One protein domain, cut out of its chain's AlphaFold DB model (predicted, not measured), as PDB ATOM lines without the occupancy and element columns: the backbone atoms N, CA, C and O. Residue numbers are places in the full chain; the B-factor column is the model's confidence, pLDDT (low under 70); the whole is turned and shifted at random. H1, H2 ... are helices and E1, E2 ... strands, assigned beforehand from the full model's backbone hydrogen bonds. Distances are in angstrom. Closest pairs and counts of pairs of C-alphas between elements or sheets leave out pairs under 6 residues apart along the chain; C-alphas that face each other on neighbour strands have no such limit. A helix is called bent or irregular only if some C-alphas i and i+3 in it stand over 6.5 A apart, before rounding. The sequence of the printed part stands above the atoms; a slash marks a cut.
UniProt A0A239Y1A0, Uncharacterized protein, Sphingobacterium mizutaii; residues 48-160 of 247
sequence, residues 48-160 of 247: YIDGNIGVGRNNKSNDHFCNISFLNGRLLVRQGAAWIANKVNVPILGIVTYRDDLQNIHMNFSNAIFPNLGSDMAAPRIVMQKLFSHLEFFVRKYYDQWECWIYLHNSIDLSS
ATOM      1  N   TYR A  48      21.052  27.454  -0.718       90.69
ATOM      2  CA  TYR A  48      20.319  27.113  -1.937       90.69
ATOM      3  C   TYR A  48      20.148  25.594  -2.005       90.69
ATOM      4  O   TYR A  48      21.128  24.856  -2.124       90.69
ATOM      5  N   ILE A  49      18.912  25.119  -1.854       89.56
ATOM      6  CA  ILE A  49      18.608  23.684  -1.742       89.56
ATOM      7  C   ILE A  49      18.318  23.017  -3.093       89.56
ATOM      8  O   ILE A  49      18.388  21.794  -3.203       89.56
ATOM      9  N   ASP A  50      17.991  23.809  -4.111       87.38
ATOM     10  CA  ASP A  50      17.547  23.391  -5.443       87.38
ATOM     11  C   ASP A  50      18.700  23.165  -6.431       87.38
ATOM     12  O   ASP A  50      18.581  22.336  -7.331       87.38
ATOM     13  N   GLY A  51      19.864  23.776  -6.192       79.31
ATOM     14  CA  GLY A  51      21.068  23.549  -7.001       79.31
ATOM     15  C   GLY A  51      21.607  22.110  -6.963       79.31
ATOM     16  O   GLY A  51      22.424  21.734  -7.797       79.31
ATOM     17  N   ASN A  52      21.184  21.282  -5.998       76.69
ATOM     18  CA  ASN A  52      21.584  19.871  -5.843       76.69
ATOM     19  C   ASN A  52      23.117  19.621  -5.789       76.69
ATOM     20  O   ASN A  52      23.601  18.498  -5.986       76.69
ATOM     21  N   ILE A  53      23.900  20.661  -5.480       66.19
ATOM     22  CA  ILE A  53      25.360  20.627  -5.318       66.19
ATOM     23  C   ILE A  53      25.712  20.222  -3.879       66.19
ATOM     24  O   ILE A  53      25.073  20.642  -2.918       66.19
ATOM     25  N   GLY A  54      26.752  19.403  -3.718       60.50
ATOM     26  CA  GLY A  54      27.272  19.005  -2.411       60.50
ATOM     27  C   GLY A  54      28.431  18.018  -2.522       60.50
ATOM     28  O   GLY A  54      28.814  17.613  -3.622       60.50
ATOM     29  N   VAL A  55      28.979  17.623  -1.371       57.38
ATOM     30  CA  VAL A  55      30.091  16.661  -1.269       57.38
ATOM     31  C   VAL A  55      29.730  15.342  -1.972       57.38
ATOM     32  O   VAL A  55      28.597  14.860  -1.871       57.38
ATOM     33  N   GLY A  56      30.689  14.762  -2.701       57.47
ATOM     34  CA  GLY A  56      30.509  13.483  -3.396       57.47
ATOM     35  C   GLY A  56      29.662  13.585  -4.667       57.47
ATOM     36  O   GLY A  56      28.739  12.798  -4.848       57.47
ATOM     37  N   ARG A  57      29.955  14.548  -5.555       55.41
ATOM     38  CA  ARG A  57      29.242  14.758  -6.839       55.41
ATOM     39  C   ARG A  57      29.038  13.482  -7.672       55.41
ATOM     40  O   ARG A  57      28.017  13.373  -8.339       55.41
ATOM     41  N   ASN A  58      29.951  12.514  -7.572       53.12
ATOM     42  CA  ASN A  58      29.929  11.284  -8.368       53.12
ATOM     43  C   ASN A  58      29.320  10.077  -7.638       53.12
ATOM     44  O   ASN A  58      29.232   9.004  -8.225       53.12
ATOM     45  N   ASN A  59      28.916  10.226  -6.372       53.81
ATOM     46  CA  ASN A  59      28.414   9.118  -5.568       53.81
ATOM     47  C   ASN A  59      26.938   9.360  -5.227       53.81
ATOM     48  O   ASN A  59      26.607   9.989  -4.222       53.81
ATOM     49  N   LYS A  60      26.039   8.872  -6.093       55.78
ATOM     50  CA  LYS A  60      24.589   8.822  -5.835       55.78
ATOM     51  C   LYS A  60      24.262   7.684  -4.855       55.78
ATOM     52  O   LYS A  60      23.397   6.860  -5.132       55.78
ATOM     53  N   SER A  61      24.986   7.588  -3.738       56.09
ATOM     54  CA  SER A  61      24.601   6.657  -2.678       56.09
ATOM     55  C   SER A  61      23.248   7.095  -2.110       56.09
ATOM     56  O   SER A  61      22.986   8.292  -1.944       56.09
ATOM     57  N   ASN A  62      22.374   6.125  -1.835       60.28
ATOM     58  CA  ASN A  62      20.987   6.383  -1.433       60.28
ATOM     59  C   ASN A  62      20.861   7.224  -0.150       60.28
ATOM     60  O   ASN A  62      19.845   7.881   0.040       60.28
ATOM     61  N   ASP A  63      21.885   7.272   0.704       68.00
ATOM     62  CA  ASP A  63      21.774   7.897   2.028       68.00
ATOM     63  C   ASP A  63      21.874   9.433   2.008       68.00
ATOM     64  O   ASP A  63      21.471  10.103   2.962       68.00
ATOM     65  N   HIS A  64      22.393  10.033   0.932       79.94
ATOM     66  CA  HIS A  64      22.558  11.494   0.830       79.94
ATOM     67  C   HIS A  64      21.490  12.184  -0.013       79.94
ATOM     68  O   HIS A  64      21.398  13.419  -0.003       79.94
ATOM     69  N   PHE A  65      20.677  11.396  -0.707       86.94
ATOM     70  CA  PHE A  65      19.616  11.872  -1.570       86.94
ATOM     71  C   PHE A  65      18.266  11.350  -1.096       86.94
ATOM     72  O   PHE A  65      18.168  10.314  -0.449       86.94
ATOM     73  N   CYS A  66      17.203  12.058  -1.445       88.38
ATOM     74  CA  CYS A  66      15.853  11.555  -1.302       88.38
ATOM     75  C   CYS A  66      15.037  11.869  -2.551       88.38
ATOM     76  O   CYS A  66      15.269  12.864  -3.238       88.38
ATOM     77  N   ASN A  67      14.079  10.990  -2.841       90.50
ATOM     78  CA  ASN A  67      13.093  11.232  -3.879       90.50
ATOM     79  C   ASN A  67      11.947  12.061  -3.304       90.50
ATOM     80  O   ASN A  67      11.303  11.663  -2.321       90.50
ATOM     81  N   ILE A  68      11.686  13.186  -3.955       92.69
ATOM     82  CA  ILE A  68      10.562  14.072  -3.675       92.69
ATOM     83  C   ILE A  68       9.610  14.087  -4.867       92.69
ATOM     84  O   ILE A  68      10.040  13.988  -6.017       92.69
ATOM     85  N   SER A  69       8.320  14.222  -4.595       93.94
ATOM     86  CA  SER A  69       7.342  14.559  -5.624       93.94
ATOM     87  C   SER A  69       7.478  16.040  -5.956       93.94
ATOM     88  O   SER A  69       7.532  16.866  -5.040       93.94
ATOM     89  N   PHE A  70       7.546  16.361  -7.244       94.38
ATOM     90  CA  PHE A  70       7.627  17.732  -7.731       94.38
ATOM     91  C   PHE A  70       6.954  17.829  -9.097       94.38
ATOM     92  O   PHE A  70       7.324  17.119 -10.039       94.38
ATOM     93  N   LEU A  71       5.964  18.713  -9.207       92.06
ATOM     94  CA  LEU A  71       5.108  18.834 -10.386       92.06
ATOM     95  C   LEU A  71       4.466  17.479 -10.737       92.06
ATOM     96  O   LEU A  71       3.799  16.877  -9.902       92.06
ATOM     97  N   ASN A  72       4.655  16.994 -11.966       86.94
ATOM     98  CA  ASN A  72       4.088  15.727 -12.438       86.94
ATOM     99  C   ASN A  72       5.085  14.560 -12.367       86.94
ATOM    100  O   ASN A  72       4.868  13.542 -13.018       86.94
ATOM    101  N   GLY A  73       6.188  14.708 -11.632       88.31
ATOM    102  CA  GLY A  73       7.221  13.681 -11.549       88.31
ATOM    103  C   GLY A  73       7.928  13.652 -10.206       88.31
ATOM    104  O   GLY A  73       7.403  14.090  -9.178       88.31
ATOM    105  N   ARG A  74       9.142  13.100 -10.222       90.81
ATOM    106  CA  ARG A  74      10.005  13.002  -9.045       90.81
ATOM    107  C   ARG A  74      11.374  13.621  -9.295       90.81
ATOM    108  O   ARG A  74      11.937  13.470 -10.380       90.81
ATOM    109  N   LEU A  75      11.914  14.271  -8.266       91.25
ATOM    110  CA  LEU A  75      13.297  14.749  -8.237       91.25
ATOM    111  C   LEU A  75      14.096  13.992  -7.179       91.25
ATOM    112  O   LEU A  75      13.617  13.762  -6.069       91.25
ATOM    113  N   LEU A  76      15.337  13.665  -7.519       90.00
ATOM    114  CA  LEU A  76      16.356  13.164  -6.612       90.00
ATOM    115  C   LEU A  76      17.164  14.349  -6.067       90.00
ATOM    116  O   LEU A  76      18.000  14.924  -6.771       90.00
ATOM    117  N   VAL A  77      16.921  14.715  -4.807       91.06
ATOM    118  CA  VAL A  77      17.480  15.925  -4.179       91.06
ATOM    119  C   VAL A  77      18.349  15.597  -2.974       91.06
ATOM    120  O   VAL A  77      18.106  14.622  -2.264       91.06
ATOM    121  N   ARG A  78      19.369  16.417  -2.711       88.62
ATOM    122  CA  ARG A  78      20.219  16.276  -1.522       88.62
ATOM    123  C   ARG A  78      19.452  16.607  -0.246       88.62
ATOM    124  O   ARG A  78      18.878  17.681  -0.114       88.62
ATOM    125  N   GLN A  79      19.547  15.724   0.746       89.00
ATOM    126  CA  GLN A  79      18.859  15.881   2.037       89.00
ATOM    127  C   GLN A  79      19.759  16.376   3.181       89.00
ATOM    128  O   GLN A  79      19.336  16.425   4.336       89.00
ATOM    129  N   GLY A  80      21.010  16.751   2.882       87.62
ATOM    130  CA  GLY A  80      22.016  17.112   3.888       87.62
ATOM    131  C   GLY A  80      21.610  18.280   4.793       87.62
ATOM    132  O   GLY A  80      21.828  18.209   5.999       87.62
ATOM    133  N   ALA A  81      20.967  19.317   4.246       88.62
ATOM    134  CA  ALA A  81      20.491  20.457   5.036       88.62
ATOM    135  C   ALA A  81      19.454  20.024   6.087       88.62
ATOM    136  O   ALA A  81      19.593  20.341   7.268       88.62
ATOM    137  N   ALA A  82      18.469  19.224   5.672       90.00
ATOM    138  CA  ALA A  82      17.451  18.681   6.563       90.00
ATOM    139  C   ALA A  82      18.037  17.704   7.594       90.00
ATOM    140  O   ALA A  82      17.645  17.725   8.760       90.00
ATOM    141  N   TRP A  83      19.019  16.891   7.197       88.44
ATOM    142  CA  TRP A  83      19.732  16.005   8.117       88.44
ATOM    143  C   TRP A  83      20.494  16.786   9.195       88.44
ATOM    144  O   TRP A  83      20.354  16.476  10.377       88.44
ATOM    145  N   ILE A  84      21.258  17.821   8.819       88.56
ATOM    146  CA  ILE A  84      22.006  18.648   9.779       88.56
ATOM    147  C   ILE A  84      21.037  19.336  10.737       88.56
ATOM    148  O   ILE A  84      21.246  19.277  11.948       88.56
ATOM    149  N   ALA A  85      19.972  19.948  10.212       88.88
ATOM    150  CA  ALA A  85      18.986  20.634  11.035       88.88
ATOM    151  C   ALA A  85      18.335  19.697  12.057       88.88
ATOM    152  O   ALA A  85      18.212  20.064  13.224       88.88
ATOM    153  N   ASN A  86      18.024  18.460  11.652       86.25
ATOM    154  CA  ASN A  86      17.537  17.430  12.563       86.25
ATOM    155  C   ASN A  86      18.571  17.065  13.638       86.25
ATOM    156  O   ASN A  86      18.250  17.013  14.820       86.25
ATOM    157  N   LYS A  87      19.846  16.907  13.262       84.31
ATOM    158  CA  LYS A  87      20.920  16.584  14.216       84.31
ATOM    159  C   LYS A  87      21.193  17.666  15.259       84.31
ATOM    160  O   LYS A  87      21.638  17.321  16.349       84.31
ATOM    161  N   VAL A  88      20.971  18.943  14.945       87.31
ATOM    162  CA  VAL A  88      21.125  20.047  15.916       87.31
ATOM    163  C   VAL A  88      19.809  20.576  16.469       87.31
ATOM    164  O   VAL A  88      19.833  21.530  17.239       87.31
ATOM    165  N   ASN A  89      18.684  19.959  16.103       87.00
ATOM    166  CA  ASN A  89      17.347  20.368  16.515       87.00
ATOM    167  C   ASN A  89      17.056  21.863  16.265       87.00
ATOM    168  O   ASN A  89      16.611  22.582  17.157       87.00
ATOM    169  N   VAL A  90      17.339  22.343  15.050       90.94
ATOM    170  CA  VAL A  90      17.032  23.725  14.635       90.94
ATOM    171  C   VAL A  90      15.942  23.734  13.563       90.94
ATOM    172  O   VAL A  90      15.922  22.837  12.716       90.94
ATOM    173  N   PRO A  91      15.037  24.729  13.563       92.19
ATOM    174  CA  PRO A  91      14.020  24.844  12.527       92.19
ATOM    175  C   PRO A  91      14.635  25.212  11.174       92.19
ATOM    176  O   PRO A  91      15.651  25.904  11.099       92.19
ATOM    177  N   ILE A  92      13.968  24.796  10.097       93.44
ATOM    178  CA  ILE A  92      14.251  25.263   8.737       93.44
ATOM    179  C   ILE A  92      13.090  26.129   8.256       93.44
ATOM    180  O   ILE A  92      11.929  25.749   8.399       93.44
ATOM    181  N   LEU A  93      13.412  27.268   7.645       94.31
ATOM    182  CA  LEU A  93      12.462  28.093   6.907       94.31
ATOM    183  C   LEU A  93      12.799  28.017   5.418       94.31
ATOM    184  O   LEU A  93      13.941  28.256   5.027       94.31
ATOM    185  N   GLY A  94      11.812  27.666   4.597       95.12
ATOM    186  CA  GLY A  94      11.905  27.802   3.150       95.12
ATOM    187  C   GLY A  94      11.728  29.263   2.763       95.12
ATOM    188  O   GLY A  94      10.876  29.946   3.329       95.12
ATOM    189  N   ILE A  95      12.535  29.729   1.814       96.25
ATOM    190  CA  ILE A  95      12.458  31.085   1.276       96.25
ATOM    191  C   ILE A  95      12.409  30.968  -0.241       96.25
ATOM    192  O   ILE A  95      13.287  30.342  -0.832       96.25
ATOM    193  N   VAL A  96      11.399  31.572  -0.861       96.44
ATOM    194  CA  VAL A  96      11.308  31.699  -2.318       96.44
ATOM    195  C   VAL A  96      11.249  33.172  -2.676       96.44
ATOM    196  O   VAL A  96      10.404  33.914  -2.174       96.44
ATOM    197  N   THR A  97      12.157  33.594  -3.549       95.38
ATOM    198  CA  THR A  97      12.164  34.940  -4.117       95.38
ATOM    199  C   THR A  97      11.610  34.908  -5.529       95.38
ATOM    200  O   THR A  97      12.043  34.081  -6.327       95.38
ATOM    201  N   TYR A  98      10.689  35.811  -5.842       95.38
ATOM    202  CA  TYR A  98      10.087  35.914  -7.168       95.38
ATOM    203  C   TYR A  98       9.781  37.369  -7.512       95.38
ATOM    204  O   TYR A  98       9.757  38.243  -6.645       95.38
ATOM    205  N   ARG A  99       9.536  37.620  -8.791       94.88
ATOM    206  CA  ARG A  99       9.146  38.914  -9.342       94.88
ATOM    207  C   ARG A  99       7.770  38.786  -9.983       94.88
ATOM    208  O   ARG A  99       7.548  37.868 -10.765       94.88
ATOM    209  N   ASP A 100       6.835  39.659  -9.643       91.88
ATOM    210  CA  ASP A 100       5.584  39.814 -10.398       91.88
ATOM    211  C   ASP A 100       5.737  40.825 -11.544       91.88
ATOM    212  O   ASP A 100       5.072  40.694 -12.570       91.88
ATOM    213  N   ASP A 101       6.671  41.766 -11.400       90.62
ATOM    214  CA  ASP A 101       7.134  42.684 -12.435       90.62
ATOM    215  C   ASP A 101       8.661  42.923 -12.357       90.62
ATOM    216  O   ASP A 101       9.369  42.409 -11.491       90.62
ATOM    217  N   LEU A 102       9.213  43.702 -13.291       87.62
ATOM    218  CA  LEU A 102      10.661  43.953 -13.354       87.62
ATOM    219  C   LEU A 102      11.208  44.773 -12.173       87.62
ATOM    220  O   LEU A 102      12.411  44.735 -11.910       87.62
ATOM    221  N   GLN A 103      10.359  45.518 -11.472       91.88
ATOM    222  CA  GLN A 103      10.761  46.473 -10.441       91.88
ATOM    223  C   GLN A 103      10.684  45.864  -9.038       91.88
ATOM    224  O   GLN A 103      11.523  46.178  -8.192       91.88
ATOM    225  N   ASN A 104       9.746  44.948  -8.804       91.81
ATOM    226  CA  ASN A 104       9.438  44.421  -7.483       91.81
ATOM    227  C   ASN A 104      10.024  43.020  -7.262       91.81
ATOM    228  O   ASN A 104       9.837  42.103  -8.060       91.81
ATOM    229  N   ILE A 105      10.751  42.850  -6.152       93.88
ATOM    230  CA  ILE A 105      11.230  41.547  -5.670       93.88
ATOM    231  C   ILE A 105      10.426  41.184  -4.431       93.88
ATOM    232  O   ILE A 105      10.486  41.877  -3.417       93.88
ATOM    233  N   HIS A 106       9.739  40.055  -4.496       95.44
ATOM    234  CA  HIS A 106       9.011  39.478  -3.379       95.44
ATOM    235  C   HIS A 106       9.834  38.374  -2.737       95.44
ATOM    236  O   HIS A 106      10.525  37.618  -3.421       95.44
ATOM    237  N   MET A 107       9.721  38.249  -1.419       96.31
ATOM    238  CA  MET A 107      10.286  37.143  -0.654       96.31
ATOM    239  C   MET A 107       9.165  36.496   0.147       96.31
ATOM    240  O   MET A 107       8.532  37.144   0.979       96.31
ATOM    241  N   ASN A 108       8.904  35.221  -0.116       96.75
ATOM    242  CA  ASN A 108       7.912  34.452   0.614       96.75
ATOM    243  C   ASN A 108       8.593  33.416   1.505       96.75
ATOM    244  O   ASN A 108       9.539  32.754   1.083       96.75
ATOM    245  N   PHE A 109       8.100  33.307   2.736       96.50
ATOM    246  CA  PHE A 109       8.611  32.391   3.743       96.50
ATOM    247  C   PHE A 109       7.603  31.273   3.979       96.50
ATOM    248  O   PHE A 109       6.408  31.525   4.154       96.50
ATOM    249  N   SER A 110       8.086  30.038   4.064       93.88
ATOM    250  CA  SER A 110       7.281  28.934   4.573       93.88
ATOM    251  C   SER A 110       7.076  29.069   6.085       93.88
ATOM    252  O   SER A 110       7.849  29.724   6.786       93.88
ATOM    253  N   ASN A 111       6.109  28.327   6.625       92.38
ATOM    254  CA  ASN A 111       6.092  28.047   8.061       92.38
ATOM    255  C   ASN A 111       7.408  27.372   8.481       92.38
ATOM    256  O   ASN A 111       7.973  26.582   7.714       92.38
ATOM    257  N   ALA A 112       7.870  27.657   9.699       92.44
ATOM    258  CA  ALA A 112       9.046  27.006  10.260       92.44
ATOM    259  C   ALA A 112       8.812  25.492  10.380       92.44
ATOM    260  O   ALA A 112       7.834  25.033  10.973       92.44
ATOM    261  N   ILE A 113       9.722  24.710   9.806       91.19
ATOM    262  CA  ILE A 113       9.697  23.254   9.853       91.19
ATOM    263  C   ILE A 113      10.635  22.821  10.972       91.19
ATOM    264  O   ILE A 113      11.856  22.864  10.825       91.19
ATOM    265  N   PHE A 114      10.058  22.409  12.095       85.81
ATOM    266  CA  PHE A 114      10.816  21.862  13.212       85.81
ATOM    267  C   PHE A 114      11.173  20.397  12.944       85.81
ATOM    268  O   PHE A 114      10.314  19.637  12.478       85.81
ATOM    269  N   PRO A 115      12.411  19.971  13.235       75.69
ATOM    270  CA  PRO A 115      12.747  18.560  13.214       75.69
ATOM    271  C   PRO A 115      11.943  17.811  14.279       75.69
ATOM    272  O   PRO A 115      11.840  18.261  15.417       75.69
ATOM    273  N   ASN A 116      11.356  16.672  13.915       68.38
ATOM    274  CA  ASN A 116      10.689  15.819  14.890       68.38
ATOM    275  C   ASN A 116      11.738  14.904  15.538       68.38
ATOM    276  O   ASN A 116      12.306  14.045  14.866       68.38
ATOM    277  N   LEU A 117      11.986  15.093  16.836       55.75
ATOM    278  CA  LEU A 117      12.976  14.345  17.623       55.75
ATOM    279  C   LEU A 117      12.636  12.846  17.778       55.75
ATOM    280  O   LEU A 117      13.470  12.085  18.265       55.75
ATOM    281  N   GLY A 118      11.424  12.424  17.390       53.72
ATOM    282  CA  GLY A 118      10.870  11.106  17.711       53.72
ATOM    283  C   GLY A 118      11.131   9.955  16.731       53.72
ATOM    284  O   GLY A 118      11.012   8.811  17.161       53.72
ATOM    285  N   SER A 119      11.475  10.177  15.454       46.28
ATOM    286  CA  SER A 119      11.743   9.050  14.539       46.28
ATOM    287  C   SER A 119      12.481   9.388  13.233       46.28
ATOM    288  O   SER A 119      12.206  10.369  12.545       46.28
ATOM    289  N   ASP A 120      13.367   8.452  12.886       56.88
ATOM    290  CA  ASP A 120      13.689   7.945  11.549       56.88
ATOM    291  C   ASP A 120      14.466   8.760  10.501       56.88
ATOM    292  O   ASP A 120      14.362   9.976  10.334       56.88
ATOM    293  N   MET A 121      15.176   7.984   9.669       53.06
ATOM    294  CA  MET A 121      15.777   8.369   8.380       53.06
ATOM    295  C   MET A 121      14.778   9.053   7.424       53.06
ATOM    296  O   MET A 121      15.186   9.703   6.464       53.06
ATOM    297  N   ALA A 122      13.472   8.934   7.679       57.22
ATOM    298  CA  ALA A 122      12.406   9.581   6.921       57.22
ATOM    299  C   ALA A 122      12.253  11.087   7.222       57.22
ATOM    300  O   ALA A 122      11.716  11.818   6.384       57.22
ATOM    301  N   ALA A 123      12.737  11.580   8.371       78.00
ATOM    302  CA  ALA A 123      12.572  12.980   8.763       78.00
ATOM    303  C   ALA A 123      13.190  13.978   7.755       78.00
ATOM    304  O   ALA A 123      12.493  14.920   7.366       78.00
ATOM    305  N   PRO A 124      14.422  13.777   7.234       86.75
ATOM    306  CA  PRO A 124      14.978  14.648   6.202       86.75
ATOM    307  C   PRO A 124      14.143  14.690   4.919       86.75
ATOM    308  O   PRO A 124      13.884  15.775   4.403       86.75
ATOM    309  N   ARG A 125      13.648  13.542   4.434       89.19
ATOM    310  CA  ARG A 125      12.790  13.483   3.239       89.19
ATOM    311  C   ARG A 125      11.501  14.285   3.415       89.19
ATOM    312  O   ARG A 125      11.114  14.995   2.495       89.19
ATOM    313  N   ILE A 126      10.854  14.206   4.579       90.12
ATOM    314  CA  ILE A 126       9.621  14.964   4.865       90.12
ATOM    315  C   ILE A 126       9.888  16.472   4.838       90.12
ATOM    316  O   ILE A 126       9.107  17.228   4.258       90.12
ATOM    317  N   VAL A 127      10.994  16.916   5.441       91.94
ATOM    318  CA  VAL A 127      11.403  18.328   5.407       91.94
ATOM    319  C   VAL A 127      11.660  18.770   3.966       91.94
ATOM    320  O   VAL A 127      11.092  19.771   3.534       91.94
ATOM    321  N   MET A 128      12.444  18.000   3.203       93.62
ATOM    322  CA  MET A 128      12.728  18.314   1.799       93.62
ATOM    323  C   MET A 128      11.450  18.358   0.957       93.62
ATOM    324  O   MET A 128      11.279  19.288   0.176       93.62
ATOM    325  N   GLN A 129      10.515  17.425   1.160       94.25
ATOM    326  CA  GLN A 129       9.228  17.431   0.467       94.25
ATOM    327  C   GLN A 129       8.437  18.711   0.754       94.25
ATOM    328  O   GLN A 129       7.921  19.316  -0.176       94.25
ATOM    329  N   LYS A 130       8.368  19.163   2.013       94.25
ATOM    330  CA  LYS A 130       7.676  20.415   2.370       94.25
ATOM    331  C   LYS A 130       8.316  21.637   1.709       94.25
ATOM    332  O   LYS A 130       7.598  22.491   1.195       94.25
ATOM    333  N   LEU A 131       9.648  21.709   1.702       95.00
ATOM    334  CA  LEU A 131      10.384  22.805   1.065       95.00
ATOM    335  C   LEU A 131      10.146  22.839  -0.447       95.00
ATOM    336  O   LEU A 131       9.869  23.897  -1.005       95.00
ATOM    337  N   PHE A 132      10.183  21.682  -1.106       95.81
ATOM    338  CA  PHE A 132       9.946  21.608  -2.544       95.81
ATOM    339  C   PHE A 132       8.476  21.777  -2.925       95.81
ATOM    340  O   PHE A 132       8.211  22.366  -3.962       95.81
ATOM    341  N   SER A 133       7.518  21.364  -2.093       95.88
ATOM    342  CA  SER A 133       6.102  21.696  -2.306       95.88
ATOM    343  C   SER A 133       5.846  23.201  -2.185       95.88
ATOM    344  O   SER A 133       5.015  23.743  -2.910       95.88
ATOM    345  N   HIS A 134       6.580  23.896  -1.309       96.44
ATOM    346  CA  HIS A 134       6.540  25.354  -1.232       96.44
ATOM    347  C   HIS A 134       7.110  26.000  -2.501       96.44
ATOM    348  O   HIS A 134       6.459  26.859  -3.085       96.44
ATOM    349  N   LEU A 135       8.272  25.536  -2.974       96.50
ATOM    350  CA  LEU A 135       8.846  25.966  -4.254       96.50
ATOM    351  C   LEU A 135       7.900  25.690  -5.431       96.50
ATOM    352  O   LEU A 135       7.701  26.561  -6.274       96.50
ATOM    353  N   GLU A 136       7.281  24.509  -5.474       96.56
ATOM    354  CA  GLU A 136       6.388  24.079  -6.551       96.56
ATOM    355  C   GLU A 136       5.223  25.053  -6.761       96.56
ATOM    356  O   GLU A 136       4.880  25.360  -7.903       96.56
ATOM    357  N   PHE A 137       4.649  25.584  -5.678       95.88
ATOM    358  CA  PHE A 137       3.600  26.601  -5.755       95.88
ATOM    359  C   PHE A 137       4.039  27.820  -6.583       95.88
ATOM    360  O   PHE A 137       3.291  28.282  -7.446       95.88
ATOM    361  N   PHE A 138       5.264  28.306  -6.367       96.56
ATOM    362  CA  PHE A 138       5.806  29.450  -7.103       96.56
ATOM    363  C   PHE A 138       6.242  29.075  -8.510       96.56
ATOM    364  O   PHE A 138       5.923  29.804  -9.443       96.56
ATOM    365  N   VAL A 139       6.892  27.926  -8.688       96.06
ATOM    366  CA  VAL A 139       7.334  27.447 -10.005       96.06
ATOM    367  C   VAL A 139       6.150  27.235 -10.949       96.06
ATOM    368  O   VAL A 139       6.268  27.493 -12.139       96.06
ATOM    369  N   ARG A 140       4.974  26.837 -10.450       95.75
ATOM    370  CA  ARG A 140       3.758  26.744 -11.279       95.75
ATOM    371  C   ARG A 140       3.275  28.100 -11.805       95.75
ATOM    372  O   ARG A 140       2.641  28.131 -12.856       95.75
ATOM    373  N   LYS A 141       3.542  29.196 -11.085       95.50
ATOM    374  CA  LYS A 141       3.081  30.552 -11.431       95.50
ATOM    375  C   LYS A 141       4.139  31.367 -12.182       95.50
ATOM    376  O   LYS A 141       3.808  32.019 -13.163       95.50
ATOM    377  N   TYR A 142       5.386  31.308 -11.728       95.38
ATOM    378  CA  TYR A 142       6.542  32.055 -12.235       95.38
ATOM    379  C   TYR A 142       7.589  31.077 -12.774       95.38
ATOM    380  O   TYR A 142       8.730  31.035 -12.310       95.38
ATOM    381  N   TYR A 143       7.161  30.198 -13.683       93.19
ATOM    382  CA  TYR A 143       7.987  29.088 -14.156       93.19
ATOM    383  C   TYR A 143       9.295  29.591 -14.766       93.19
ATOM    384  O   TYR A 143      10.353  29.083 -14.438       93.19
ATOM    385  N   ASP A 144       9.261  30.640 -15.571       92.06
ATOM    386  CA  ASP A 144      10.404  31.228 -16.270       92.06
ATOM    387  C   ASP A 144      11.529  31.747 -15.357       92.06
ATOM    388  O   ASP A 144      12.665  31.884 -15.805       92.06
ATOM    389  N   GLN A 145      11.248  31.992 -14.074       94.06
ATOM    390  CA  GLN A 145      12.218  32.547 -13.123       94.06
ATOM    391  C   GLN A 145      13.069  31.490 -12.411       94.06
ATOM    392  O   GLN A 145      14.039  31.839 -11.735       94.06
ATOM    393  N   TRP A 146      12.724  30.206 -12.528       94.50
ATOM    394  CA  TRP A 146      13.466  29.153 -11.841       94.50
ATOM    395  C   TRP A 146      14.690  28.711 -12.649       94.50
ATOM    396  O   TRP A 146      14.595  27.960 -13.616       94.50
ATOM    397  N   GLU A 147      15.871  29.158 -12.229       90.56
ATOM    398  CA  GLU A 147      17.138  28.901 -12.930       90.56
ATOM    399  C   GLU A 147      17.462  27.401 -13.079       90.56
ATOM    400  O   GLU A 147      18.079  26.992 -14.068       90.56
ATOM    401  N   CYS A 148      16.958  26.548 -12.178       90.69
ATOM    402  CA  CYS A 148      17.241  25.116 -12.218       90.69
ATOM    403  C   CYS A 148      16.653  24.368 -13.417       90.69
ATOM    404  O   CYS A 148      17.046  23.219 -13.632       90.69
ATOM    405  N   TRP A 149      15.770  24.965 -14.229       88.62
ATOM    406  CA  TRP A 149      15.297  24.318 -15.462       88.62
ATOM    407  C   TRP A 149      16.443  23.848 -16.357       88.62
ATOM    408  O   TRP A 149      16.365  22.772 -16.947       88.62
ATOM    409  N   ILE A 150      17.529  24.624 -16.405       84.56
ATOM    410  CA  ILE A 150      18.686  24.387 -17.277       84.56
ATOM    411  C   ILE A 150      19.379  23.057 -16.939       84.56
ATOM    412  O   ILE A 150      19.871  22.358 -17.824       84.56
ATOM    413  N   TYR A 151      19.389  22.673 -15.664       84.44
ATOM    414  CA  TYR A 151      20.085  21.481 -15.174       84.44
ATOM    415  C   TYR A 151      19.173  20.479 -14.460       84.44
ATOM    416  O   TYR A 151      19.670  19.527 -13.855       84.44
ATOM    417  N   LEU A 152      17.848  20.632 -14.582       85.75
ATOM    418  CA  LEU A 152      16.843  19.732 -14.003       85.75
ATOM    419  C   LEU A 152      17.047  18.276 -14.437       85.75
ATOM    420  O   LEU A 152      16.806  17.346 -13.670       85.75
ATOM    421  N   HIS A 153      17.559  18.071 -15.651       80.94
ATOM    422  CA  HIS A 153      17.878  16.754 -16.200       80.94
ATOM    423  C   HIS A 153      18.851  15.933 -15.337       80.94
ATOM    424  O   HIS A 153      18.871  14.709 -15.431       80.94
ATOM    425  N   ASN A 154      19.635  16.579 -14.468       82.38
ATOM    426  CA  ASN A 154      20.563  15.898 -13.565       82.38
ATOM    427  C   ASN A 154      19.878  15.291 -12.329       82.38
ATOM    428  O   ASN A 154      20.436  14.381 -11.703       82.38
ATOM    429  N   SER A 155      18.702  15.806 -11.963       85.31
ATOM    430  CA  SER A 155      17.958  15.431 -10.757       85.31
ATOM    431  C   SER A 155      16.615  14.767 -11.048       85.31
ATOM    432  O   SER A 155      16.078  14.111 -10.160       85.31
ATOM    433  N   ILE A 156      16.072  14.891 -12.258       85.88
ATOM    434  CA  ILE A 156      14.779  14.308 -12.616       85.88
ATOM    435  C   ILE A 156      14.839  12.781 -12.725       85.88
ATOM    436  O   ILE A 156      15.722  12.203 -13.360       85.88
ATOM    437  N   ASP A 157      13.855  12.113 -12.130       82.94
ATOM    438  CA  ASP A 157      13.620  10.690 -12.343       82.94
ATOM    439  C   ASP A 157      12.707  10.504 -13.561       82.94
ATOM    440  O   ASP A 157      11.480  10.558 -13.456       82.94
ATOM    441  N   LEU A 158      13.305  10.272 -14.734       74.00
ATOM    442  CA  LEU A 158      12.559  10.067 -15.982       74.00
ATOM    443  C   LEU A 158      11.633   8.839 -15.939       74.00
ATOM    444  O   LEU A 158      10.621   8.819 -16.641       74.00
ATOM    445  N   SER A 159      11.921   7.845 -15.089       72.81
ATOM    446  CA  SER A 159      11.042   6.679 -14.916       72.81
ATOM    447  C   SER A 159       9.723   7.036 -14.226       72.81
ATOM    448  O   SER A 159       8.719   6.357 -14.418       72.81
ATOM    449  N   SER A 160       9.673   8.148 -13.483       71.12
ATOM    450  CA  SER A 160       8.435   8.609 -12.843       71.12
ATOM    451  C   SER A 160       7.343   9.030 -13.834       71.12
ATOM    452  O   SER A 160       6.179   9.099 -13.452       71.12
TER     453      SER A 160
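AT A GLANCE: This is residues 48 to 160 of the 247 residues of an uncharacterized protein of Sphingobacterium mizutaii (UniProt A0A239Y1A0). The long helix H2 runs through the middle, with the strand hairpin E1 and E2 packed on it through E1 and the helix H1 packed on its early part. A second, smaller hairpin, E3 and E4, sits beside the later part of H2, and after H2 the printed part folds back through the irregular helix H3, near E2. The printed part has 113 residues, with three named helices and four named strands in the order E1, E2, H1, E3, E4, H2, H3; each hairpin is an antiparallel sheet of two strands, and the class is mixed, helices and strands. The whole is compact, with a radius of gyration of the C-alphas of 14.6 A and spans of 43 by 31 by 25 A.

HOW THE PARTS SIT: E1, residues 65 to 70, and E2, residues 73 to 78, form an antiparallel hairpin at 146 degrees, with N 66 and O 77 at 2.8 A and N 75 and O 68 at 2.9 A, within hydrogen-bond range. E1 has 11 pairs of C-alphas within 8 A of H2, residues 122 to 141; the closest are those of Ile 68 and Gln 129, 5.5 A apart. E2 and H2 are near each other, with 9 pairs of C-alphas within 10 A. H1, residues 80 to 88, touches H2 at residues 123 to 128 alone, at a steep tilt of 49 degrees, opposite ways; the closest C-alphas are those of Ala 82 and Pro 124, 4.7 A apart. E3, residues 95 to 98, has its C-alpha closest to H2 at Val 96, 6.5 A from that of Leu 135. E3 and E4, residues 106 to 109, form an antiparallel hairpin at 158 degrees, with N 106 and O 98 at 2.8 A. H3, residues 147 to 154, is apart from H2 and near E2, with 6 pairs of C-alphas within 10 A. Every O i to N i+4 pair is within hydrogen-bond range in H1, against 14 of 16 in H2 and 1 of 4 in H3, where 3 of 5 O i to N i+3 pairs are.

IN THESE COORDINATES: E1 begins at C-alpha 65, (19.616, 11.872, -1.570), and is 14.7 A long; E2 is 16.6 A. H1 measures 12.4 A, E3 10.0 A and E4 10.1 A. H2 runs 29.4 A from C-alpha 122, (12.406, 9.581, 6.921), to C-alpha 141. H3, 13.5 A, ends at C-alpha 154, (20.563, 15.898, -13.565); it is irregular, with C-alphas 150 and 153 7.8 A apart.

THE WHOLE: The two C-alphas farthest apart, those of Leu 102 and Gly 118, are 45.2 A apart. The printed part has no cut, and the link from E4 to H2, 12 residues, is long. The mean pLDDT of the printed part is 84.8; residues 53 to 63 and 116 to 122 are under 70.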